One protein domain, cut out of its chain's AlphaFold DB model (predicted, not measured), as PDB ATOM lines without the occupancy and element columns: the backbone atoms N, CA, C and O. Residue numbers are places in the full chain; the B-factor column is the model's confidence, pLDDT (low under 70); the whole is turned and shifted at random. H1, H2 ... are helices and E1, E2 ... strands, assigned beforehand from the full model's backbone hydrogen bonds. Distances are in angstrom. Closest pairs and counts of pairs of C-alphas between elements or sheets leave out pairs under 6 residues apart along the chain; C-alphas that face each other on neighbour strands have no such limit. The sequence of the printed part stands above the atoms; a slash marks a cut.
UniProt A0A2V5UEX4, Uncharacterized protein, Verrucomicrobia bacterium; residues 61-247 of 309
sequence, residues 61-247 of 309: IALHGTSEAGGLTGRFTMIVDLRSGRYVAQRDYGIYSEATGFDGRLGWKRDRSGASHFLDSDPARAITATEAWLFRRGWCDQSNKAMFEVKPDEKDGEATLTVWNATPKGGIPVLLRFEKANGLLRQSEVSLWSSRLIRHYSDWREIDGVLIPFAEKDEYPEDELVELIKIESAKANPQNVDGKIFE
ATOM      1  N   ILE A  61     156.550 186.347 125.550       96.12
ATOM      2  CA  ILE A  61     155.248 186.485 124.898       96.12
ATOM      3  C   ILE A  61     154.176 186.398 125.978       96.12
ATOM      4  O   ILE A  61     154.230 185.501 126.816       96.12
ATOM      5  N   ALA A  62     153.211 187.314 125.944       97.56
ATOM      6  CA  ALA A  62     151.956 187.205 126.676       97.56
ATOM      7  C   ALA A  62     150.809 186.980 125.687       97.56
ATOM      8  O   ALA A  62     150.738 187.661 124.664       97.56
ATOM      9  N   LEU A  63     149.930 186.036 126.002       98.38
ATOM     10  CA  LEU A  63     148.759 185.657 125.224       98.38
ATOM     11  C   LEU A  63     147.514 185.775 126.102       98.38
ATOM     12  O   LEU A  63     147.527 185.353 127.260       98.38
ATOM     13  N   HIS A  64     146.437 186.299 125.527       98.50
ATOM     14  CA  HIS A  64     145.118 186.330 126.144       98.50
ATOM     15  C   HIS A  64     144.065 185.887 125.135       98.50
ATOM     16  O   HIS A  64     144.134 186.249 123.958       98.50
ATOM     17  N   GLY A  65     143.072 185.147 125.607       98.62
ATOM     18  CA  GLY A  65     141.927 184.760 124.801       98.62
ATOM     19  C   GLY A  65     140.975 183.855 125.564       98.62
ATOM     20  O   GLY A  65     140.767 184.045 126.765       98.62
ATOM     21  N   THR A  66     140.423 182.861 124.880       98.69
ATOM     22  CA  THR A  66     139.446 181.924 125.438       98.69
ATOM     23  C   THR A  66     139.905 180.480 125.304       98.69
ATOM     24  O   THR A  66     140.647 180.135 124.385       98.69
ATOM     25  N   SER A  67     139.433 179.640 126.220       98.38
ATOM     26  CA  SER A  67     139.522 178.184 126.128       98.38
ATOM     27  C   SER A  67     138.121 177.577 126.226       98.38
ATOM     28  O   SER A  67     137.297 178.046 127.016       98.38
ATOM     29  N   GLU A  68     137.849 176.559 125.416       98.25
ATOM     30  CA  GLU A  68     136.635 175.751 125.452       98.25
ATOM     31  C   GLU A  68     136.994 174.285 125.696       98.25
ATOM     32  O   GLU A  68     137.689 173.676 124.885       98.25
ATOM     33  N   ALA A  69     136.506 173.706 126.792       94.25
ATOM     34  CA  ALA A  69     136.734 172.305 127.137       94.25
ATOM     35  C   ALA A  69     135.591 171.773 128.007       94.25
ATOM     36  O   ALA A  69     135.057 172.487 128.855       94.25
ATOM     37  N   GLY A  70     135.199 170.510 127.809       88.62
ATOM     38  CA  GLY A  70     134.176 169.861 128.645       88.62
ATOM     39  C   GLY A  70     132.825 170.592 128.683       88.62
ATOM     40  O   GLY A  70     132.143 170.561 129.703       88.62
ATOM     41  N   GLY A  71     132.456 171.291 127.601       92.12
ATOM     42  CA  GLY A  71     131.230 172.098 127.521       92.12
ATOM     43  C   GLY A  71     131.294 173.449 128.244       92.12
ATOM     44  O   GLY A  71     130.281 174.141 128.323       92.12
ATOM     45  N   LEU A  72     132.462 173.835 128.761       95.31
ATOM     46  CA  LEU A  72     132.695 175.115 129.421       95.31
ATOM     47  C   LEU A  72     133.520 176.030 128.522       95.31
ATOM     48  O   LEU A  72     134.439 175.575 127.845       95.31
ATOM     49  N   THR A  73     133.238 177.328 128.589       98.06
ATOM     50  CA  THR A  73     134.041 178.377 127.953       98.06
ATOM     51  C   THR A  73     134.604 179.285 129.034       98.06
ATOM     52  O   THR A  73     133.872 179.753 129.906       98.06
ATOM     53  N   GLY A  74     135.907 179.532 128.984       97.94
ATOM     54  CA  GLY A  74     136.633 180.282 129.994       97.94
ATOM     55  C   GLY A  74     137.673 181.224 129.412       97.94
ATOM     56  O   GLY A  74     137.995 181.182 128.224       97.94
ATOM     57  N   ARG A  75     138.227 182.080 130.271       98.69
ATOM     58  CA  ARG A  75     139.371 182.925 129.920       98.69
ATOM     59  C   ARG A  75     140.640 182.088 129.884       98.69
ATOM     60  O   ARG A  75     140.898 181.318 130.808       98.69
ATOM     61  N   PHE A  76     141.458 182.312 128.867       98.75
ATOM     62  CA  PHE A  76     142.789 181.748 128.720       98.75
ATOM     63  C   PHE A  76     143.836 182.857 128.800       98.75
ATOM     64  O   PHE A  76     143.723 183.893 128.140       98.75
ATOM     65  N   THR A  77     144.883 182.630 129.588       98.50
ATOM     66  CA  THR A  77     146.068 183.492 129.598       98.50
ATOM     67  C   THR A  77     147.326 182.655 129.624       98.50
ATOM     68  O   THR A  77     147.388 181.667 130.355       98.50
ATOM     69  N   MET A  78     148.356 183.089 128.906       98.38
ATOM     70  CA  MET A  78     149.655 182.436 128.936       98.38
ATOM     71  C   MET A  78     150.784 183.454 128.873       98.38
ATOM     72  O   MET A  78     150.724 184.408 128.102       98.38
ATOM     73  N   ILE A  79     151.835 183.234 129.654       98.12
ATOM     74  CA  ILE A  79     153.092 183.973 129.543       98.12
ATOM     75  C   ILE A  79     154.216 182.965 129.361       98.12
ATOM     76  O   ILE A  79     154.301 181.991 130.105       98.12
ATOM     77  N   VAL A  80     155.087 183.211 128.385       97.38
ATOM     78  CA  VAL A  80     156.244 182.365 128.076       97.38
ATOM     79  C   VAL A  80     157.495 183.220 127.988       97.38
ATOM     80  O   VAL A  80     157.545 184.161 127.202       97.38
ATOM     81  N   ASP A  81     158.529 182.865 128.743       95.75
ATOM     82  CA  ASP A  81     159.897 183.346 128.563       95.75
ATOM     83  C   ASP A  81     160.606 182.465 127.523       95.75
ATOM     84  O   ASP A  81     160.946 181.308 127.775       95.75
ATOM     85  N   LEU A  82     160.861 183.022 126.340       92.69
ATOM     86  CA  LEU A  82     161.454 182.316 125.202       92.69
ATOM     87  C   LEU A  82     162.933 181.949 125.413       92.69
ATOM     88  O   LEU A  82     163.469 181.089 124.709       92.69
ATOM     89  N   ARG A  83     163.622 182.587 126.369       90.25
ATOM     90  CA  ARG A  83     165.043 182.317 126.649       90.25
ATOM     91  C   ARG A  83     165.227 181.152 127.600       90.25
ATOM     92  O   ARG A  83     166.130 180.339 127.409       90.25
ATOM     93  N   SER A  84     164.407 181.093 128.643       91.19
ATOM     94  CA  SER A  84     164.503 180.038 129.656       91.19
ATOM     95  C   SER A  84     163.552 178.873 129.384       91.19
ATOM     96  O   SER A  84     163.861 177.744 129.751       91.19
ATOM     97  N   GLY A  85     162.439 179.119 128.694       94.12
ATOM     98  CA  GLY A  85     161.325 178.181 128.590       94.12
ATOM     99  C   GLY A  85     160.404 178.192 129.798       94.12
ATOM    100  O   GLY A  85     159.507 177.364 129.848       94.12
ATOM    101  N   ARG A  86     160.593 179.108 130.760       97.50
ATOM    102  CA  ARG A  86     159.621 179.321 131.837       97.50
ATOM    103  C   ARG A  86     158.287 179.740 131.249       97.50
ATOM    104  O   ARG A  86     158.244 180.563 130.336       97.50
ATOM    105  N   TYR A  87     157.211 179.188 131.784       98.50
ATOM    106  CA  TYR A  87     155.873 179.542 131.350       98.50
ATOM    107  C   TYR A  87     154.878 179.437 132.491       98.50
ATOM    108  O   TYR A  87     155.110 178.754 133.486       98.50
ATOM    109  N   VAL A  88     153.760 180.119 132.310       98.56
ATOM    110  CA  VAL A  88     152.542 179.922 133.079       98.56
ATOM    111  C   VAL A  88     151.372 180.010 132.114       98.56
ATOM    112  O   VAL A  88     151.323 180.914 131.281       98.56
ATOM    113  N   ALA A  89     150.456 179.058 132.205       98.31
ATOM    114  CA  ALA A  89     149.201 179.034 131.475       98.31
ATOM    115  C   ALA A  89     148.064 178.884 132.486       98.31
ATOM    116  O   ALA A  89     148.137 178.054 133.391       98.31
ATOM    117  N   GLN A  90     147.017 179.684 132.338       98.25
ATOM    118  CA  GLN A  90     145.856 179.673 133.218       98.25
ATOM    119  C   GLN A  90     144.578 179.612 132.391       98.25
ATOM    120  O   GLN A  90     144.442 180.312 131.385       98.25
ATOM    121  N   ARG A  91     143.644 178.791 132.868       98.00
ATOM    122  CA  ARG A  91     142.275 178.688 132.371       98.00
ATOM    123  C   ARG A  91     141.330 179.009 133.513       98.00
ATOM    124  O   ARG A  91     141.500 178.512 134.628       98.00
ATOM    125  N   ASP A  92     140.355 179.853 133.244       97.56
ATOM    126  CA  ASP A  92     139.336 180.250 134.206       97.56
ATOM    127  C   ASP A  92     137.959 180.117 133.563       97.56
ATOM    128  O   ASP A  92     137.545 180.972 132.778       97.56
ATOM    129  N   TYR A  93     137.271 179.025 133.891       96.19
ATOM    130  CA  TYR A  93     135.948 178.673 133.374       96.19
ATOM    131  C   TYR A  93     134.812 179.257 134.230       96.19
ATOM    132  O   TYR A  93     133.658 178.857 134.095       96.19
ATOM    133  N   GLY A  94     135.123 180.172 135.155       94.19
ATOM    134  CA  GLY A  94     134.167 180.795 136.069       94.19
ATOM    135  C   GLY A  94     133.779 179.910 137.255       94.19
ATOM    136  O   GLY A  94     133.819 180.376 138.388       94.19
ATOM    137  N   ILE A  95     133.440 178.636 137.016       89.12
ATOM    138  CA  ILE A  95     133.090 177.677 138.084       89.12
ATOM    139  C   ILE A  95     134.313 177.038 138.752       89.12
ATOM    140  O   ILE A  95     134.257 176.640 139.910       89.12
ATOM    141  N   TYR A  96     135.421 176.947 138.025       91.25
ATOM    142  CA  TYR A  96     136.729 176.574 138.543       91.25
ATOM    143  C   TYR A  96     137.807 177.223 137.678       91.25
ATOM    144  O   TYR A  96     137.561 177.663 136.549       91.25
ATOM    145  N   SER A  97     139.028 177.239 138.200       94.19
ATOM    146  CA  SER A  97     140.205 177.625 137.433       94.19
ATOM    147  C   SER A  97     141.317 176.611 137.635       94.19
ATOM    148  O   SER A  97     141.445 176.009 138.696       94.19
ATOM    149  N   GLU A  98     142.151 176.459 136.622       95.62
ATOM    150  CA  GLU A  98     143.330 175.605 136.656       95.62
ATOM    151  C   GLU A  98     144.513 176.370 136.074       95.62
ATOM    152  O   GLU A  98     144.353 177.336 135.320       95.62
ATOM    153  N   ALA A  99     145.715 175.974 136.466       97.38
ATOM    154  CA  ALA A  99     146.926 176.571 135.936       97.38
ATOM    155  C   ALA A  99     148.041 175.535 135.849       97.38
ATOM    156  O   ALA A  99     148.125 174.623 136.666       97.38
ATOM    157  N   THR A 100     148.915 175.688 134.870       97.88
ATOM    158  CA  THR A 100     150.155 174.923 134.759       97.88
ATOM    159  C   THR A 100     151.304 175.883 134.536       97.88
ATOM    160  O   THR A 100     151.126 176.974 133.989       97.88
ATOM    161  N   GLY A 101     152.499 175.494 134.952       98.19
ATOM    162  CA  GLY A 101     153.668 176.315 134.711       98.19
ATOM    163  C   GLY A 101     154.975 175.593 134.951       98.19
ATOM    164  O   GLY A 101     155.023 174.466 135.441       98.19
ATOM    165  N   PHE A 102     156.047 176.287 134.598       98.38
ATOM    166  CA  PHE A 102     157.420 175.862 134.794       98.38
ATOM    167  C   PHE A 102     158.235 177.044 135.310       98.38
ATOM    168  O   PHE A 102     158.391 178.053 134.618       98.38
ATOM    169  N   ASP A 103     158.791 176.899 136.514       96.31
ATOM    170  CA  ASP A 103     159.553 177.959 137.191       96.31
ATOM    171  C   ASP A 103     161.015 178.067 136.703       96.31
ATOM    172  O   ASP A 103     161.752 178.971 137.102       96.31
ATOM    173  N   GLY A 104     161.441 177.168 135.808       95.31
ATOM    174  CA  GLY A 104     162.815 177.057 135.308       95.31
ATOM    175  C   GLY A 104     163.568 175.856 135.880       95.31
ATOM    176  O   GLY A 104     164.643 175.511 135.390       95.31
ATOM    177  N   ARG A 105     163.000 175.201 136.895       94.75
ATOM    178  CA  ARG A 105     163.549 174.027 137.577       94.75
ATOM    179  C   ARG A 105     162.530 172.897 137.693       94.75
ATOM    180  O   ARG A 105     162.891 171.742 137.480       94.75
ATOM    181  N   LEU A 106     161.290 173.209 138.054       95.69
ATOM    182  CA  LEU A 106     160.204 172.260 138.255       95.69
ATOM    183  C   LEU A 106     158.923 172.728 137.578       95.69
ATOM    184  O   LEU A 106     158.548 173.900 137.647       95.69
ATOM    185  N   GLY A 107     158.246 171.773 136.945       97.88
ATOM    186  CA  GLY A 107     156.867 171.954 136.527       97.88
ATOM    187  C   GLY A 107     155.961 171.991 137.748       97.88
ATOM    188  O   GLY A 107     156.272 171.412 138.795       97.88
ATOM    189  N   TRP A 108     154.832 172.664 137.623       98.12
ATOM    190  CA  TRP A 108     153.794 172.687 138.636       98.12
ATOM    191  C   TRP A 108     152.418 172.753 137.984       98.12
ATOM    192  O   TRP A 108     152.261 173.210 136.849       98.12
ATOM    193  N   LYS A 109     151.414 172.299 138.730       96.75
ATOM    194  CA  LYS A 109     150.011 172.349 138.331       96.75
ATOM    195  C   LYS A 109     149.158 172.793 139.511       96.75
ATOM    196  O   LYS A 109     149.385 172.354 140.636       96.75
ATOM    197  N   ARG A 110     148.185 173.655 139.230       95.19
ATOM    198  CA  ARG A 110     147.028 173.950 140.069       95.19
ATOM    199  C   ARG A 110     145.812 173.278 139.450       95.19
ATOM    200  O   ARG A 110     145.454 173.608 138.319       95.19
ATOM    201  N   ASP A 111     145.220 172.334 140.166       90.56
ATOM    202  CA  ASP A 111     144.039 171.604 139.702       90.56
ATOM    203  C   ASP A 111     142.729 172.354 140.017       90.56
ATOM    204  O   ASP A 111     142.741 173.481 140.517       90.56
ATOM    205  N   ARG A 112     141.589 171.727 139.699       88.62
ATOM    206  CA  ARG A 112     140.249 172.322 139.829       88.62
ATOM    207  C   ARG A 112     139.833 172.602 141.277       88.62
ATOM    208  O   ARG A 112     138.943 173.420 141.477       88.62
ATOM    209  N   SER A 113     140.468 171.963 142.265       83.94
ATOM    210  CA  SER A 113     140.269 172.279 143.689       83.94
ATOM    211  C   SER A 113     141.000 173.557 144.113       83.94
ATOM    212  O   SER A 113     140.767 174.082 145.195       83.94
ATOM    213  N   GLY A 114     141.914 174.064 143.279       87.69
ATOM    214  CA  GLY A 114     142.820 175.156 143.626       87.69
ATOM    215  C   GLY A 114     144.089 174.701 144.355       87.69
ATOM    216  O   GLY A 114     145.002 175.513 144.545       87.69
ATOM    217  N   ALA A 115     144.208 173.416 144.705       89.19
ATOM    218  CA  ALA A 115     145.446 172.839 145.213       89.19
ATOM    219  C   ALA A 115     146.550 172.882 144.148       89.19
ATOM    220  O   ALA A 115     146.318 172.642 142.963       89.19
ATOM    221  N   SER A 116     147.770 173.207 144.578       93.38
ATOM    222  CA  SER A 116     148.931 173.393 143.710       93.38
ATOM    223  C   SER A 116     150.070 172.460 144.106       93.38
ATOM    224  O   SER A 116     150.628 172.558 145.200       93.38
ATOM    225  N   HIS A 117     150.503 171.601 143.192       93.06
ATOM    226  CA  HIS A 117     151.566 170.625 143.428       93.06
ATOM    227  C   HIS A 117     152.689 170.752 142.395       93.06
ATOM    228  O   HIS A 117     152.510 171.299 141.305       93.06
ATOM    229  N   PHE A 118     153.878 170.282 142.767       96.25
ATOM    230  CA  PHE A 118     154.985 170.153 141.825       96.25
ATOM    231  C   PHE A 118     154.835 168.876 140.995       96.25
ATOM    232  O   PHE A 118     154.325 167.865 141.465       96.25
ATOM    233  N   LEU A 119     155.311 168.944 139.757       94.38
ATOM    234  CA  LEU A 119     155.415 167.840 138.812       94.38
ATOM    235  C   LEU A 119     156.842 167.278 138.889       94.38
ATOM    236  O   LEU A 119     157.689 167.559 138.039       94.38
ATOM    237  N   ASP A 120     157.150 166.578 139.980       93.25
ATOM    238  CA  ASP A 120     158.524 166.261 140.390       93.25
ATOM    239  C   ASP A 120     158.941 164.794 140.221       93.25
ATOM    240  O   ASP A 120     160.112 164.480 140.470       93.25
ATOM    241  N   SER A 121     158.049 163.935 139.722       93.44
ATOM    242  CA  SER A 121     158.390 162.585 139.261       93.44
ATOM    243  C   SER A 121     159.226 162.624 137.975       93.44
ATOM    244  O   SER A 121     159.131 163.569 137.189       93.44
ATOM    245  N   ASP A 122     160.038 161.592 137.727       94.50
ATOM    246  CA  ASP A 122     160.892 161.534 136.529       94.50
ATOM    247  C   ASP A 122     160.098 161.668 135.213       94.50
ATOM    248  O   ASP A 122     160.488 162.491 134.377       94.50
ATOM    249  N   PRO A 123     158.955 160.968 135.018       93.00
ATOM    250  CA  PRO A 123     158.133 161.166 133.826       93.00
ATOM    251  C   PRO A 123     157.596 162.597 133.713       93.00
ATOM    252  O   PRO A 123     157.638 163.190 132.636       93.00
ATOM    253  N   ALA A 124     157.137 163.184 134.823       93.44
ATOM    254  CA  ALA A 124     156.552 164.520 134.815       93.44
ATOM    255  C   ALA A 124     157.599 165.609 134.515       93.44
ATOM    256  O   ALA A 124     157.319 166.554 133.774       93.44
ATOM    257  N   ARG A 125     158.835 165.442 135.001       96.62
ATOM    258  CA  ARG A 125     159.972 166.307 134.643       96.62
ATOM    259  C   ARG A 125     160.302 166.229 133.158       96.62
ATOM    260  O   ARG A 125     160.550 167.267 132.548       96.62
ATOM    261  N   ALA A 126     160.289 165.031 132.576       96.25
ATOM    262  CA  ALA A 126     160.573 164.850 131.157       96.25
ATOM    263  C   ALA A 126     159.474 165.454 130.266       96.25
ATOM    264  O   ALA A 126     159.778 166.148 129.296       96.25
ATOM    265  N   ILE A 127     158.202 165.281 130.634       96.19
ATOM    266  CA  ILE A 127     157.075 165.949 129.963       96.19
ATOM    267  C   ILE A 127     157.232 167.473 130.056       96.19
ATOM    268  O   ILE A 127     157.220 168.152 129.032       96.19
ATOM    269  N   THR A 128     157.487 168.003 131.258       97.06
ATOM    270  CA  THR A 128     157.694 169.445 131.483       97.06
ATOM    271  C   THR A 128     158.847 169.992 130.635       97.06
ATOM    272  O   THR A 128     158.742 171.078 130.073       97.06
ATOM    273  N   ALA A 129     159.955 169.254 130.509       96.56
ATOM    274  CA  ALA A 129     161.087 169.666 129.680       96.56
ATOM    275  C   ALA A 129     160.714 169.749 128.188       96.56
ATOM    276  O   ALA A 129     161.140 170.684 127.504       96.56
ATOM    277  N   THR A 130     159.901 168.811 127.691       97.00
ATOM    278  CA  THR A 130     159.375 168.854 126.320       97.00
ATOM    279  C   THR A 130     158.395 170.009 126.125       97.00
ATOM    280  O   THR A 130     158.540 170.749 125.153       97.00
ATOM    281  N   GLU A 131     157.463 170.239 127.053       96.81
ATOM    282  CA  GLU A 131     156.534 171.379 126.998       96.81
ATOM    283  C   GLU A 131     157.269 172.722 127.024       96.81
ATOM    284  O   GLU A 131     157.045 173.568 126.160       96.81
ATOM    285  N   ALA A 132     158.207 172.905 127.958       96.50
ATOM    286  CA  ALA A 132     159.012 174.118 128.055       96.50
ATOM    287  C   ALA A 132     159.808 174.369 126.766       96.50
ATOM    288  O   ALA A 132     159.915 175.513 126.320       96.50
ATOM    289  N   TRP A 133     160.341 173.308 126.144       95.50
ATOM    290  CA  TRP A 133     161.006 173.383 124.843       95.50
ATOM    291  C   TRP A 133     160.037 173.750 123.712       95.50
ATOM    292  O   TRP A 133     160.395 174.568 122.866       95.50
ATOM    293  N   LEU A 134     158.812 173.217 123.702       95.06
ATOM    294  CA  LEU A 134     157.796 173.574 122.710       95.06
ATOM    295  C   LEU A 134     157.349 175.033 122.857       95.06
ATOM    296  O   LEU A 134     157.395 175.791 121.888       95.06
ATOM    297  N   PHE A 135     156.983 175.470 124.061       94.88
ATOM    298  CA  PHE A 135     156.476 176.825 124.288       94.88
ATOM    299  C   PHE A 135     157.504 177.904 123.948       94.88
ATOM    300  O   PHE A 135     157.159 178.927 123.358       94.88
ATOM    301  N   ARG A 136     158.792 177.655 124.214       92.69
ATOM    302  CA  ARG A 136     159.870 178.561 123.787       92.69
ATOM    303  C   ARG A 136     160.240 178.461 122.307       92.69
ATOM    304  O   ARG A 136     161.231 179.062 121.895       92.69
ATOM    305  N   ARG A 137     159.494 177.685 121.516       90.88
ATOM    306  CA  ARG A 137     159.753 177.410 120.094       90.88
ATOM    307  C   ARG A 137     161.132 176.809 119.860       90.88
ATOM    308  O   ARG A 137     161.864 177.206 118.954       90.88
ATOM    309  N   GLY A 138     161.507 175.848 120.696       90.81
ATOM    310  CA  GLY A 138     162.854 175.306 120.759       90.81
ATOM    311  C   GLY A 138     163.344 174.656 119.461       90.81
ATOM    312  O   GLY A 138     164.553 174.569 119.255       90.81
ATOM    313  N   TRP A 139     162.434 174.291 118.557       88.00
ATOM    314  CA  TRP A 139     162.735 173.830 117.198       88.00
ATOM    315  C   TRP A 139     163.375 174.906 116.297       88.00
ATOM    316  O   TRP A 139     163.945 174.585 115.257       88.00
ATOM    317  N   CYS A 140     163.319 176.185 116.686       82.75
ATOM    318  CA  CYS A 140     163.928 177.298 115.946       82.75
ATOM    319  C   CYS A 140     165.399 177.531 116.294       82.75
ATOM    320  O   CYS A 140     166.112 178.221 115.564       82.75
ATOM    321  N   ASP A 141     165.839 177.015 117.437       77.19
ATOM    322  CA  ASP A 141     167.143 177.308 118.005       77.19
ATOM    323  C   ASP A 141     168.109 176.157 117.715       77.19
ATOM    324  O   ASP A 141     167.947 175.040 118.193       77.19
ATOM    325  N   GLN A 142     169.140 176.443 116.923       63.00
ATOM    326  CA  GLN A 142     170.160 175.459 116.550       63.00
ATOM    327  C   GLN A 142     171.075 175.085 117.721       63.00
ATOM    328  O   GLN A 142     171.745 174.059 117.671       63.00
ATOM    329  N   SER A 143     171.127 175.930 118.756       63.56
ATOM    330  CA  SER A 143     171.891 175.675 119.975       63.56
ATOM    331  C   SER A 143     171.147 174.761 120.950       63.56
ATOM    332  O   SER A 143     171.750 174.240 121.897       63.56
ATOM    333  N   ASN A 144     169.849 174.521 120.718       65.00
ATOM    334  CA  ASN A 144     169.097 173.581 121.526       65.00
ATOM    335  C   ASN A 144     169.638 172.175 121.299       65.00
ATOM    336  O   ASN A 144     169.629 171.643 120.194       65.00
ATOM    337  N   LYS A 145     170.069 171.555 122.398       77.44
ATOM    338  CA  LYS A 145     170.609 170.191 122.484       77.44
ATOM    339  C   LYS A 145     169.533 169.113 122.261       77.44
ATOM    340  O   LYS A 145     169.563 168.083 122.929       77.44
ATOM    341  N   ALA A 146     168.547 169.388 121.411       89.56
ATOM    342  CA  ALA A 146     167.536 168.431 121.008       89.56
ATOM    343  C   ALA A 146     168.110 167.521 119.918       89.56
ATOM    344  O   ALA A 146     168.847 167.971 119.042       89.56
ATOM    345  N   MET A 147     167.772 166.238 119.981       91.25
ATOM    346  CA  MET A 147     168.050 165.303 118.896       91.25
ATOM    347  C   MET A 147     166.915 165.373 117.881       91.25
ATOM    348  O   MET A 147     165.753 165.410 118.277       91.25
ATOM    349  N   PHE A 148     167.246 165.375 116.594       90.12
ATOM    350  CA  PHE A 148     166.267 165.438 115.514       90.12
ATOM    351  C   PHE A 148     166.424 164.233 114.596       90.12
ATOM    352  O   PHE A 148     167.531 163.879 114.199       90.12
ATOM    353  N   GLU A 149     165.298 163.634 114.235       92.00
ATOM    354  CA  GLU A 149     165.211 162.542 113.280       92.00
ATOM    355  C   GLU A 149     164.135 162.887 112.244       92.00
ATOM    356  O   GLU A 149     162.995 163.198 112.595       92.00
ATOM    357  N   VAL A 150     164.494 162.835 110.961       91.25
ATOM    358  CA  VAL A 150     163.534 163.018 109.864       91.25
ATOM    359  C   VAL A 150     162.684 161.765 109.736       91.25
ATOM    360  O   VAL A 150     163.206 160.649 109.717       91.25
ATOM    361  N   LYS A 151     161.376 161.954 109.599       94.62
ATOM    362  CA  LYS A 151     160.433 160.895 109.244       94.62
ATOM    363  C   LYS A 151     159.950 161.100 107.802       94.62
ATOM    364  O   LYS A 151     160.126 162.188 107.253       94.62
ATOM    365  N   PRO A 152     159.390 160.061 107.157       94.69
ATOM    366  CA  PRO A 152     158.754 160.224 105.857       94.69
ATOM    367  C   PRO A 152     157.729 161.362 105.876       94.69
ATOM    368  O   PRO A 152     157.029 161.544 106.872       94.69
ATOM    369  N   ASP A 153     157.646 162.114 104.778       94.69
ATOM    370  CA  ASP A 153     156.610 163.133 104.615       94.69
ATOM    371  C   ASP A 153     155.214 162.485 104.726       94.69
ATOM    372  O   ASP A 153     154.969 161.403 104.186       94.69
ATOM    373  N   GLU A 154     154.289 163.181 105.380       96.00
ATOM    374  CA  GLU A 154     152.891 162.775 105.525       96.00
ATOM    375  C   GLU A 154     151.981 163.600 104.597       96.00
ATOM    376  O   GLU A 154     152.328 164.697 104.141       96.00
ATOM    377  N   LYS A 155     150.795 163.064 104.301       95.25
ATOM    378  CA  LYS A 155     149.732 163.760 103.566       95.25
ATOM    379  C   LYS A 155     148.558 164.017 104.498       95.25
ATOM    380  O   LYS A 155     148.094 163.091 105.152       95.25
ATOM    381  N   ASP A 156     148.069 165.250 104.492       88.50
ATOM    382  CA  ASP A 156     146.860 165.668 105.202       88.50
ATOM    383  C   ASP A 156     145.995 166.496 104.244       88.50
ATOM    384  O   ASP A 156     146.298 167.654 103.938       88.50
ATOM    385  N   GLY A 157     144.982 165.851 103.660       90.12
ATOM    386  CA  GLY A 157     144.230 166.400 102.532       90.12
ATOM    387  C   GLY A 157     145.149 166.773 101.361       90.12
ATOM    388  O   GLY A 157     145.886 165.939 100.833       90.12
ATOM    389  N   GLU A 158     145.114 168.043 100.956       90.56
ATOM    390  CA  GLU A 158     145.980 168.588  99.900       90.56
ATOM    391  C   GLU A 158     147.374 168.995 100.415       90.56
ATOM    392  O   GLU A 158     148.314 169.160  99.628       90.56
ATOM    393  N   ALA A 159     147.542 169.131 101.734       90.94
ATOM    394  CA  ALA A 159     148.802 169.532 102.336       90.94
ATOM    395  C   ALA A 159     149.802 168.367 102.361       90.94
ATOM    396  O   ALA A 159     149.470 167.200 102.569       90.94
ATOM    397  N   THR A 160     151.076 168.702 102.154       95.12
ATOM    398  CA  THR A 160     152.197 167.781 102.390       95.12
ATOM    399  C   THR A 160     152.925 168.254 103.631       95.12
ATOM    400  O   THR A 160     153.293 169.429 103.702       95.12
ATOM    401  N   LEU A 161     153.124 167.361 104.592       94.44
ATOM    402  CA  LEU A 161     153.728 167.669 105.877       94.44
ATOM    403  C   LEU A 161     155.128 167.063 105.936       94.44
ATOM    404  O   LEU A 161     155.297 165.866 105.733       94.44
ATOM    405  N   THR A 162     156.129 167.883 106.234       93.88
ATOM    406  CA  THR A 162     157.455 167.395 106.606       93.88
ATOM    407  C   THR A 162     157.452 167.068 108.089       93.88
ATOM    408  O   THR A 162     157.144 167.924 108.926       93.88
ATOM    409  N   VAL A 163     157.798 165.823 108.401       95.06
ATOM    410  CA  VAL A 163     157.653 165.254 109.738       95.06
ATOM    411  C   VAL A 163     159.012 165.068 110.389       95.06
ATOM    412  O   VAL A 163     159.948 164.514 109.807       95.06
ATOM    413  N   TRP A 164     159.107 165.523 111.630       93.94
ATOM    414  CA  TRP A 164     160.308 165.433 112.439       93.94
ATOM    415  C   TRP A 164     159.980 164.839 113.788       93.94
ATOM    416  O   TRP A 164     159.065 165.297 114.461       93.94
ATOM    417  N   ASN A 165     160.778 163.879 114.220       95.31
ATOM    418  CA  ASN A 165     160.794 163.451 115.602       95.31
ATOM    419  C   ASN A 165     161.901 164.225 116.327       95.31
ATOM    420  O   ASN A 165     163.080 164.084 115.996       95.31
ATOM    421  N   ALA A 166     161.529 165.080 117.275       94.31
ATOM    422  CA  ALA A 166     162.456 165.870 118.074       94.31
ATOM    423  C   ALA A 166     162.464 165.353 119.513       94.31
ATOM    424  O   ALA A 166     161.416 165.125 120.099       94.31
ATOM    425  N   THR A 167     163.638 165.179 120.109       95.88
ATOM    426  CA  THR A 167     163.776 164.799 121.523       95.88
ATOM    427  C   THR A 167     164.562 165.884 122.251       95.88
ATOM    428  O   THR A 167     165.790 165.941 122.114       95.88
ATOM    429  N   PRO A 168     163.887 166.783 122.991       94.50
ATOM    430  CA  PRO A 168     164.543 167.821 123.775       94.50
ATOM    431  C   PRO A 168     165.438 167.227 124.862       94.50
ATOM    432  O   PRO A 168     165.191 166.136 125.378       94.50
ATOM    433  N   LYS A 169     166.485 167.957 125.258       93.06
ATOM    434  CA  LYS A 169     167.382 167.497 126.325       93.06
ATOM    435  C   LYS A 169     166.601 167.285 127.625       93.06
ATOM    436  O   LYS A 169     166.074 168.240 128.185       93.06
ATOM    437  N   GLY A 170     166.637 166.056 128.138       93.56
ATOM    438  CA  GLY A 170     165.942 165.683 129.372       93.56
ATOM    439  C   GLY A 170     164.423 165.608 129.223       93.56
ATOM    440  O   GLY A 170     163.752 165.461 130.235       93.56
ATOM    441  N   GLY A 171     163.902 165.723 127.997       95.75
ATOM    442  CA  GLY A 171     162.492 165.565 127.684       95.75
ATOM    443  C   GLY A 171     162.178 164.235 127.006       95.75
ATOM    444  O   GLY A 171     163.054 163.395 126.792       95.75
ATOM    445  N   ILE A 172     160.908 164.067 126.659       97.00
ATOM    446  CA  ILE A 172     160.395 162.961 125.844       97.00
ATOM    447  C   ILE A 172     160.301 163.346 124.355       97.00
ATOM    448  O   ILE A 172     160.226 164.540 124.041       97.00
ATOM    449  N   PRO A 173     160.298 162.366 123.432       96.75
ATOM    450  CA  PRO A 173     160.123 162.630 122.008       96.75
ATOM    451  C   PRO A 173     158.800 163.338 121.689       96.75
ATOM    452  O   PRO A 173     157.766 163.058 122.295       96.75
ATOM    453  N   VAL A 174     158.840 164.232 120.704       97.31
ATOM    454  CA  VAL A 174     157.688 164.927 120.131       97.31
ATOM    455  C   VAL A 174     157.754 164.855 118.609       97.31
ATOM    456  O   VAL A 174     158.773 165.191 118.000       97.31
ATOM    457  N   LEU A 175     156.651 164.448 117.987       97.25
ATOM    458  CA  LEU A 175     156.482 164.537 116.542       97.25
ATOM    459  C   LEU A 175     156.032 165.948 116.177       97.25
ATOM    460  O   LEU A 175     155.047 166.452 116.707       97.25
ATOM    461  N   LEU A 176     156.747 166.579 115.257       96.19
ATOM    462  CA  LEU A 176     156.463 167.903 114.729       96.19
ATOM    463  C   LEU A 176     156.155 167.790 113.242       96.19
ATOM    464  O   LEU A 176     156.976 167.299 112.465       96.19
ATOM    465  N   ARG A 177     154.975 168.269 112.848       95.69
ATOM    466  CA  ARG A 177     154.496 168.234 111.465       95.69
ATOM    467  C   ARG A 177     154.420 169.651 110.926       95.69
ATOM    468  O   ARG A 177     153.586 170.449 111.361       95.69
ATOM    469  N   PHE A 178     155.300 169.958 109.983       93.69
ATOM    470  CA  PHE A 178     155.361 171.260 109.330       93.69
ATOM    471  C   PHE A 178     154.758 171.170 107.938       93.69
ATOM    472  O   PHE A 178     155.135 170.307 107.154       93.69
ATOM    473  N   GLU A 179     153.866 172.083 107.585       92.31
ATOM    474  CA  GLU A 179     153.368 172.196 106.223       92.31
ATOM    475  C   GLU A 179     154.497 172.617 105.277       92.31
ATOM    476  O   GLU A 179     155.094 173.685 105.407       92.31
ATOM    477  N   LYS A 180     154.785 171.771 104.288       89.62
ATOM    478  CA  LYS A 180     155.933 171.923 103.387       89.62
ATOM    479  C   LYS A 180     155.859 173.187 102.529       89.62
ATOM    480  O   LYS A 180     156.891 173.758 102.192       89.62
ATOM    481  N   ALA A 181     154.647 173.633 102.188       89.69
ATOM    482  CA  ALA A 181     154.422 174.778 101.307       89.69
ATOM    483  C   ALA A 181     154.822 176.118 101.944       89.69
ATOM    484  O   ALA A 181     155.404 176.977 101.284       89.69
ATOM    485  N   ASN A 182     154.508 176.313 103.225       87.06
ATOM    486  CA  ASN A 182     154.715 177.585 103.922       87.06
ATOM    487  C   ASN A 182     155.710 177.485 105.088       87.06
ATOM    488  O   ASN A 182     156.149 178.531 105.576       87.06
ATOM    489  N   GLY A 183     156.094 176.264 105.470       87.56
ATOM    490  CA  GLY A 183     156.968 175.934 106.586       87.56
ATOM    491  C   GLY A 183     156.262 175.925 107.939       87.56
ATOM    492  O   GLY A 183     156.962 175.837 108.943       87.56
ATOM    493  N   LEU A 184     154.929 176.069 107.989       90.25
ATOM    494  CA  LEU A 184     154.203 176.306 109.230       90.25
ATOM    495  C   LEU A 184     154.029 175.043 110.074       90.25
ATOM    496  O   LEU A 184     153.600 174.020 109.553       90.25
ATOM    497  N   LEU A 185     154.325 175.105 111.378       93.38
ATOM    498  CA  LEU A 185     153.982 174.034 112.313       93.38
ATOM    499  C   LEU A 185     152.459 173.899 112.328       93.38
ATOM    500  O   LEU A 185     151.756 174.826 112.725       93.38
ATOM    501  N   ARG A 186     151.961 172.753 111.875       94.25
ATOM    502  CA  ARG A 186     150.533 172.434 111.899       94.25
ATOM    503  C   ARG A 186     150.156 171.587 113.087       94.25
ATOM    504  O   ARG A 186     149.049 171.731 113.591       94.25
ATOM    505  N   GLN A 187     151.064 170.724 113.532       96.69
ATOM    506  CA  GLN A 187     150.768 169.800 114.611       96.69
ATOM    507  C   GLN A 187     152.019 169.436 115.402       96.69
ATOM    508  O   GLN A 187     153.091 169.229 114.824       96.69
ATOM    509  N   SER A 188     151.857 169.305 116.714       97.62
ATOM    510  CA  SER A 188     152.790 168.601 117.590       97.62
ATOM    511  C   SER A 188     152.074 167.447 118.274       97.62
ATOM    512  O   SER A 188     150.949 167.618 118.731       97.62
ATOM    513  N   GLU A 189     152.723 166.296 118.371       98.12
ATOM    514  CA  GLU A 189     152.177 165.118 119.040       98.12
ATOM    515  C   GLU A 189     153.177 164.578 120.057       98.12
ATOM    516  O   GLU A 189     154.339 164.319 119.730       98.12
ATOM    517  N   VAL A 190     152.710 164.419 121.292       97.56
ATOM    518  CA  VAL A 190     153.484 163.911 122.422       97.56
ATOM    519  C   VAL A 190     152.790 162.669 122.965       97.56
ATOM    520  O   VAL A 190     151.613 162.717 123.327       97.56
ATOM    521  N   SER A 191     153.517 161.555 123.047       94.00
ATOM    522  CA  SER A 191     153.032 160.344 123.715       94.00
ATOM    523  C   SER A 191     153.257 160.466 125.220       94.00
ATOM    524  O   SER A 191     154.396 160.499 125.687       94.00
ATOM    525  N   LEU A 192     152.165 160.552 125.972       90.81
ATOM    526  CA  LEU A 192     152.156 160.500 127.428       90.81
ATOM    527  C   LEU A 192     152.081 159.032 127.882       90.81
ATOM    528  O   LEU A 192     152.165 158.108 127.074       90.81
ATOM    529  N   TRP A 193     151.973 158.797 129.192       82.62
ATOM    530  CA  TRP A 193     152.053 157.441 129.746       82.62
ATOM    531  C   TRP A 193     150.885 156.532 129.314       82.62
ATOM    532  O   TRP A 193     151.106 155.354 129.048       82.62
ATOM    533  N   SER A 194     149.666 157.076 129.234       82.25
ATOM    534  CA  SER A 194     148.439 156.350 128.865       82.25
ATOM    535  C   SER A 194     147.641 157.008 127.742       82.25
ATOM    536  O   SER A 194     146.618 156.469 127.337       82.25
ATOM    537  N   SER A 195     148.074 158.170 127.260       92.25
ATOM    538  CA  SER A 195     147.356 158.950 126.254       92.25
ATOM    539  C   SER A 195     148.323 159.692 125.341       92.25
ATOM    540  O   SER A 195     149.538 159.710 125.562       92.25
ATOM    541  N   ARG A 196     147.798 160.298 124.283       95.19
ATOM    542  CA  ARG A 196     148.537 161.202 123.407       95.19
ATOM    543  C   ARG A 196     147.954 162.596 123.520       95.19
ATOM    544  O   ARG A 196     146.745 162.754 123.475       95.19
ATOM    545  N   LEU A 197     148.824 163.598 123.602       97.25
ATOM    546  CA  LEU A 197     148.445 164.985 123.362       97.25
ATOM    547  C   LEU A 197     148.784 165.322 121.914       97.25
ATOM    548  O   LEU A 197     149.962 165.371 121.544       97.25
ATOM    549  N   ILE A 198     147.757 165.578 121.113       98.25
ATOM    550  CA  ILE A 198     147.889 166.097 119.757       98.25
ATOM    551  C   ILE A 198     147.428 167.551 119.762       98.25
ATOM    552  O   ILE A 198     146.247 167.830 119.923       98.25
ATOM    553  N   ARG A 199     148.360 168.482 119.565       98.44
ATOM    554  CA  ARG A 199     148.056 169.910 119.439       98.44
ATOM    555  C   ARG A 199     148.118 170.326 117.985       98.44
ATOM    556  O   ARG A 199     149.170 170.193 117.355       98.44
ATOM    557  N   HIS A 200     147.020 170.861 117.474       98.12
ATOM    558  CA  HIS A 200     146.917 171.474 116.156       98.12
ATOM    559  C   HIS A 200     147.070 172.987 116.269       98.12
ATOM    560  O   HIS A 200     146.518 173.596 117.179       98.12
ATOM    561  N   TYR A 201     147.768 173.597 115.315       97.06
ATOM    562  CA  TYR A 201     148.020 175.035 115.276       97.06
ATOM    563  C   TYR A 201     147.512 175.629 113.965       97.06
ATOM    564  O   TYR A 201     147.830 175.144 112.875       97.06
ATOM    565  N   SER A 202     146.755 176.717 114.058       96.81
ATOM    566  CA  SER A 202     146.197 177.419 112.905       96.81
ATOM    567  C   SER A 202     146.087 178.924 113.164       96.81
ATOM    568  O   SER A 202     146.458 179.409 114.235       96.81
ATOM    569  N   ASP A 203     145.634 179.670 112.149       97.25
ATOM    570  CA  ASP A 203     145.517 181.134 112.199       97.25
ATOM    571  C   ASP A 203     146.831 181.798 112.647       97.25
ATOM    572  O   ASP A 203     146.908 182.525 113.633       97.25
ATOM    573  N   TRP A 204     147.920 181.459 111.956       94.88
ATOM    574  CA  TRP A 204     149.240 182.008 112.245       94.88
ATOM    575  C   TRP A 204     149.292 183.493 111.885       94.88
ATOM    576  O   TRP A 204     149.114 183.861 110.723       94.88
ATOM    577  N   ARG A 205     149.591 184.338 112.872       94.94
ATOM    578  CA  ARG A 205     149.703 185.792 112.713       94.94
ATOM    579  C   ARG A 205     151.048 186.285 113.213       94.94
ATOM    580  O   ARG A 205     151.600 185.755 114.173       94.94
ATOM    581  N   GLU A 206     151.567 187.314 112.561       92.75
ATOM    582  CA  GLU A 206     152.785 187.988 112.996       92.75
ATOM    583  C   GLU A 206     152.435 189.108 113.977       92.75
ATOM    584  O   GLU A 206     151.674 190.016 113.643       92.75
ATOM    585  N   ILE A 207     152.989 189.035 115.185       91.94
ATOM    586  CA  ILE A 207     152.816 190.025 116.248       91.94
ATOM    587  C   ILE A 207     154.204 190.405 116.745       91.94
ATOM    588  O   ILE A 207     154.950 189.543 117.212       91.94
ATOM    589  N   ASP A 208     154.566 191.681 116.613       87.25
ATOM    590  CA  ASP A 208     155.875 192.211 117.016       87.25
ATOM    591  C   ASP A 208     157.067 191.395 116.454       87.25
ATOM    592  O   ASP A 208     158.076 191.175 117.127       87.25
ATOM    593  N   GLY A 209     156.937 190.903 115.215       86.19
ATOM    594  CA  GLY A 209     157.948 190.088 114.531       86.19
ATOM    595  C   GLY A 209     157.978 188.610 114.935       86.19
ATOM    596  O   GLY A 209     158.850 187.872 114.478       86.19
ATOM    597  N   VAL A 210     157.052 188.149 115.784       89.12
ATOM    598  CA  VAL A 210     156.914 186.736 116.159       89.12
ATOM    599  C   VAL A 210     155.667 186.142 115.525       89.12
ATOM    600  O   VAL A 210     154.568 186.668 115.674       89.12
ATOM    601  N   LEU A 211     155.827 184.996 114.865       91.81
ATOM    602  CA  LEU A 211     154.700 184.221 114.361       91.81
ATOM    603  C   LEU A 211     154.028 183.454 115.508       91.81
ATOM    604  O   LEU A 211     154.667 182.629 116.165       91.81
ATOM    605  N   ILE A 212     152.744 183.709 115.745       94.44
ATOM    606  CA  ILE A 212     151.947 183.150 116.843       94.44
ATOM    607  C   ILE A 212     150.697 182.477 116.257       94.44
ATOM    608  O   ILE A 212     150.049 183.086 115.405       94.44
ATOM    609  N   PRO A 213     150.346 181.248 116.672       96.38
ATOM    610  CA  PRO A 213     149.079 180.640 116.285       96.38
ATOM    611  C   PRO A 213     147.947 181.283 117.094       96.38
ATOM    612  O   PRO A 213     148.027 181.360 118.318       96.38
ATOM    613  N   PHE A 214     146.909 181.782 116.421       98.50
ATOM    614  CA  PHE A 214     145.745 182.373 117.091       98.50
ATOM    615  C   PHE A 214     144.622 181.365 117.352       98.50
ATOM    616  O   PHE A 214     143.650 181.693 118.033       98.50
ATOM    617  N   ALA A 215     144.768 180.135 116.867       98.56
ATOM    618  CA  ALA A 215     143.877 179.034 117.184       98.56
ATOM    619  C   ALA A 215     144.681 177.750 117.412       98.56
ATOM    620  O   ALA A 215     145.439 177.318 116.536       98.56
ATOM    621  N   GLU A 216     144.477 177.139 118.575       98.38
ATOM    622  CA  GLU A 216     145.006 175.826 118.928       98.38
ATOM    623  C   GLU A 216     143.850 174.867 119.228       98.38
ATOM    624  O   GLU A 216     142.816 175.262 119.769       98.38
ATOM    625  N   LYS A 217     144.019 173.601 118.852       98.56
ATOM    626  CA  LYS A 217     143.114 172.513 119.228       98.56
ATOM    627  C   LYS A 217     143.946 171.404 119.842       98.56
ATOM    628  O   LYS A 217     144.769 170.817 119.142       98.56
ATOM    629  N   ASP A 218     143.703 171.129 121.110       97.94
ATOM    630  CA  ASP A 218     144.304 170.019 121.832       97.94
ATOM    631  C   ASP A 218     143.347 168.839 121.803       97.94
ATOM    632  O   ASP A 218     142.172 168.968 122.142       97.94
ATOM    633  N   GLU A 219     143.855 167.689 121.388       97.62
ATOM    634  CA  GLU A 219     143.136 166.425 121.382       97.62
ATOM    635  C   GLU A 219     143.868 165.422 122.265       97.62
ATOM    636  O   GLU A 219     145.085 165.240 122.149       97.62
ATOM    637  N   TYR A 220     143.089 164.740 123.099       95.81
ATOM    638  CA  TYR A 220     143.483 163.550 123.838       95.81
ATOM    639  C   TYR A 220     142.616 162.392 123.341       95.81
ATOM    640  O   TYR A 220     141.549 162.148 123.909       95.81
ATOM    641  N   PRO A 221     143.006 161.713 122.243       93.94
ATOM    642  CA  PRO A 221     142.145 160.737 121.579       93.94
ATOM    643  C   PRO A 221     141.714 159.590 122.490       93.94
ATOM    644  O   PRO A 221     140.581 159.131 122.398       93.94
ATOM    645  N   GLU A 222     142.606 159.137 123.373       93.44
ATOM    646  CA  GLU A 222     142.328 158.059 124.327       93.44
ATOM    647  C   GLU A 222     141.324 158.463 125.416       93.44
ATOM    648  O   GLU A 222     140.639 157.597 125.951       93.44
ATOM    649  N   ASP A 223     141.219 159.762 125.707       88.31
ATOM    650  CA  ASP A 223     140.315 160.320 126.717       88.31
ATOM    651  C   ASP A 223     139.044 160.925 126.086       88.31
ATOM    652  O   ASP A 223     138.215 161.500 126.793       88.31
ATOM    653  N   GLU A 224     138.910 160.850 124.752       91.69
ATOM    654  CA  GLU A 224     137.870 161.516 123.948       91.69
ATOM    655  C   GLU A 224     137.711 163.015 124.280       91.69
ATOM    656  O   GLU A 224     136.631 163.600 124.157       91.69
ATOM    657  N   LEU A 225     138.805 163.657 124.699       92.12
ATOM    658  CA  LEU A 225     138.807 165.037 125.168       92.12
ATOM    659  C   LEU A 225     139.380 165.974 124.111       92.12
ATOM    660  O   LEU A 225     140.429 165.720 123.516       92.12
ATOM    661  N   VAL A 226     138.686 167.093 123.916       96.75
ATOM    662  CA  VAL A 226     139.115 168.192 123.055       96.75
ATOM    663  C   VAL A 226     139.087 169.490 123.852       96.75
ATOM    664  O   VAL A 226     138.101 169.782 124.530       96.75
ATOM    665  N   GLU A 227     140.157 170.272 123.735       97.62
ATOM    666  CA  GLU A 227     140.218 171.666 124.171       97.62
ATOM    667  C   GLU A 227     140.457 172.566 122.948       97.62
ATOM    668  O   GLU A 227     141.339 172.305 122.128       97.62
ATOM    669  N   LEU A 228     139.674 173.638 122.815       98.62
ATOM    670  CA  LEU A 228     139.872 174.671 121.797       98.62
ATOM    671  C   LEU A 228     140.392 175.936 122.465       98.62
ATOM    672  O   LEU A 228     139.724 176.500 123.324       98.62
ATOM    673  N   ILE A 229     141.553 176.418 122.037       98.69
ATOM    674  CA  ILE A 229     142.135 177.669 122.522       98.69
ATOM    675  C   ILE A 229     142.097 178.676 121.382       98.69
ATOM    676  O   ILE A 229     142.631 178.440 120.297       98.69
ATOM    677  N   LYS A 230     141.490 179.833 121.631       98.75
ATOM    678  CA  LYS A 230     141.455 180.947 120.686       98.75
ATOM    679  C   LYS A 230     142.145 182.145 121.305       98.75
ATOM    680  O   LYS A 230     141.696 182.669 122.319       98.75
ATOM    681  N   ILE A 231     143.221 182.599 120.679       98.69
ATOM    682  CA  ILE A 231     143.934 183.799 121.104       98.69
ATOM    683  C   ILE A 231     143.217 185.018 120.534       98.69
ATOM    684  O   ILE A 231     142.906 185.095 119.346       98.69
ATOM    685  N   GLU A 232     142.962 185.993 121.392       98.50
ATOM    686  CA  GLU A 232     142.315 187.253 121.034       98.50
ATOM    687  C   GLU A 232     143.332 188.390 120.972       98.50
ATOM    688  O   GLU A 232     143.233 189.282 120.129       98.50
ATOM    689  N   SER A 233     144.348 188.342 121.837       97.81
ATOM    690  CA  SER A 233     145.458 189.286 121.821       97.81
ATOM    691  C   SER A 233     146.771 188.620 122.213       97.81
ATOM    692  O   SER A 233     146.818 187.685 123.013       97.81
ATOM    693  N   ALA A 234     147.854 189.134 121.641       97.25
ATOM    694  CA  ALA A 234     149.208 188.720 121.946       97.25
ATOM    695  C   ALA A 234     150.103 189.955 122.057       97.25
ATOM    696  O   ALA A 234     149.845 190.976 121.417       97.25
ATOM    697  N   LYS A 235     151.152 189.858 122.869       95.75
ATOM    698  CA  LYS A 235     152.139 190.921 123.050       95.75
ATOM    699  C   LYS A 235     153.528 190.328 123.213       95.75
ATOM    700  O   LYS A 235     153.732 189.490 124.096       95.75
ATOM    701  N   ALA A 236     154.488 190.794 122.420       94.62
ATOM    702  CA  ALA A 236     155.891 190.522 122.693       94.62
ATOM    703  C   ALA A 236     156.420 191.493 123.753       94.62
ATOM    704  O   ALA A 236     156.044 192.664 123.800       94.62
ATOM    705  N   ASN A 237     157.323 191.005 124.604       94.25
ATOM    706  CA  ASN A 237     157.971 191.778 125.663       94.25
ATOM    707  C   ASN A 237     156.973 192.618 126.490       94.25
ATOM    708  O   ASN A 237     157.085 193.850 126.545       94.25
ATOM    709  N   PRO A 238     155.972 191.977 127.127       92.50
ATOM    710  CA  PRO A 238     155.091 192.669 128.061       92.50
ATOM    711  C   PRO A 238     155.916 193.419 129.118       92.50
ATOM    712  O   PRO A 238     156.901 192.911 129.652       92.50
ATOM    713  N   GLN A 239     155.521 194.659 129.400       88.56
ATOM    714  CA  GLN A 239     156.203 195.487 130.393       88.56
ATOM    715  C   GLN A 239     155.853 195.020 131.809       88.56
ATOM    716  O   GLN A 239     154.731 194.579 132.047       88.56
ATOM    717  N   ASN A 240     156.788 195.190 132.747       84.50
ATOM    718  CA  ASN A 240     156.581 194.974 134.185       84.50
ATOM    719  C   ASN A 240     156.144 193.550 134.581       84.50
ATOM    720  O   ASN A 240     155.399 193.382 135.545       84.50
ATOM    721  N   VAL A 241     156.610 192.518 133.871       87.81
ATOM    722  CA  VAL A 241     156.396 191.129 134.302       87.81
ATOM    723  C   VAL A 241     157.408 190.766 135.386       87.81
ATOM    724  O   VAL A 241     158.606 190.658 135.118       87.81
ATOM    725  N   ASP A 242     156.923 190.574 136.612       90.44
ATOM    726  CA  ASP A 242     157.715 190.010 137.706       90.44
ATOM    727  C   ASP A 242     157.997 188.525 137.423       90.44
ATOM    728  O   ASP A 242     157.090 187.759 137.097       90.44
ATOM    729  N   GLY A 243     159.253 188.097 137.576       87.88
ATOM    730  CA  GLY A 243     159.654 186.700 137.410       87.88
ATOM    731  C   GLY A 243     158.934 185.734 138.355       87.88
ATOM    732  O   GLY A 243     158.831 184.551 138.030       87.88
ATOM    733  N   LYS A 244     158.380 186.229 139.470       94.12
ATOM    734  CA  LYS A 244     157.546 185.444 140.390       94.12
ATOM    735  C   LYS A 244     156.265 184.904 139.759       94.12
ATOM    736  O   LYS A 244     155.685 183.967 140.290       94.12
ATOM    737  N   ILE A 245     155.835 185.439 138.614       95.31
ATOM    738  CA  ILE A 245     154.644 184.949 137.906       95.31
ATOM    739  C   ILE A 245     154.767 183.485 137.454       95.31
ATOM    740  O   ILE A 245     153.759 182.822 137.232       95.31
ATOM    741  N   PHE A 246     156.000 182.985 137.313       97.12
ATOM    742  CA  PHE A 246     156.281 181.598 136.937       97.12
ATOM    743  C   PHE A 246     156.360 180.653 138.140       97.12
ATOM    744  O   PHE A 246     156.468 179.441 137.952       97.12
ATOM    745  N   GLU A 247     156.364 181.178 139.367       96.69
ATOM    746  CA  GLU A 247     156.431 180.363 140.577       96.69
ATOM    747  C   GLU A 247     155.100 179.647 140.822       96.69
ATOM    748  O   GLU A 247     154.022 180.151 140.498       96.69
TER     749      GLU A 247
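What this domain is: This is residues 61 to 247 of the 309 residues of an uncharacterized protein of Verrucomicrobia bacterium (UniProt A0A2V5UEX4). One large, twisted antiparallel sheet curls round the helix H1, which sits in the hollow between the sheet's two halves, E1 to E6 and E7 to E13. The halves join side by side along E1 and E13, and the short helix H2 near the end of the printed part grazes the sheet by E3 and E4. The printed part has 187 residues, with 13 named strands and two named helices in the order E1 to E6, H1, E7 to E13 and H2 along the chain. The sheet's order is E6 E5 E4 E3 E2 E1 E13 E12 E11 E10 E9 E8 E7, and the class is mostly strand. The whole is compact and rounded, with a radius of gyration of the C-alphas of 16.2 A and spans of 44 by 38 by 32 A.

Where its parts are: E1, residues 61 to 69, begins at C-alpha 61 (155.248, 186.485, 124.898) and bends by 60 degrees at residue 65. E2 is residues 72 to 81, 28.4 A long; E3 is 87 to 92, E4 97 to 102, E5 107 to 110 and E6 116 to 119. H1, residues 122 to 135, is 20.1 A long and begins at C-alpha 122 (160.892, 161.534, 136.529). E7 is residues 147 to 156, E8 159 to 167, E9 174 to 179 and E10 185 to 191. E11, residues 196 to 207, is 30.0 A long; E12 is 210 to 220; E13, residues 225 to 236, is 30.8 A long and bends by 68 degrees at residue 233. H2, residues 243 to 246, ends at C-alpha 246 (156.281, 181.598, 136.937).

How they stand to each other: E1 to E6 form a meander, each strand the antiparallel neighbour of the one before, and E7 to E13 form another. In the hairpin of E1 and E2, N 63 and O 78 are 2.8 A apart, within hydrogen-bond range. E1 and E13 are antiparallel at 156 degrees, with N 64 and O 233 2.9 A apart. The edge strands are E6 and E7. H1 is on one face of the sheet, in two layers, a sheet with a helix on one face. The closest C-alphas of H1 and E5 are those of Thr 128 and Gly 107, 5.7 A apart; those of H1 and E9 are Thr 130 and Val 174, 7.5 A. H2 only grazes the sheet; its closest C-alphas to E3 are those of Phe 246 and Val 88, 5.6 A apart. H1 and H2 are apart. In H1 every O i to N i+4 pair is within hydrogen-bond range; H2 is too short for such a pair.

The domain as a whole: The C-alphas farthest apart, of Ala 115 and Glu 158, are 45.5 A apart. The printed part has no cut. The link from H1 to E7, 11 residues, is long. The mean pLDDT of the printed part is 93.7, with residues 142 to 144 under 70.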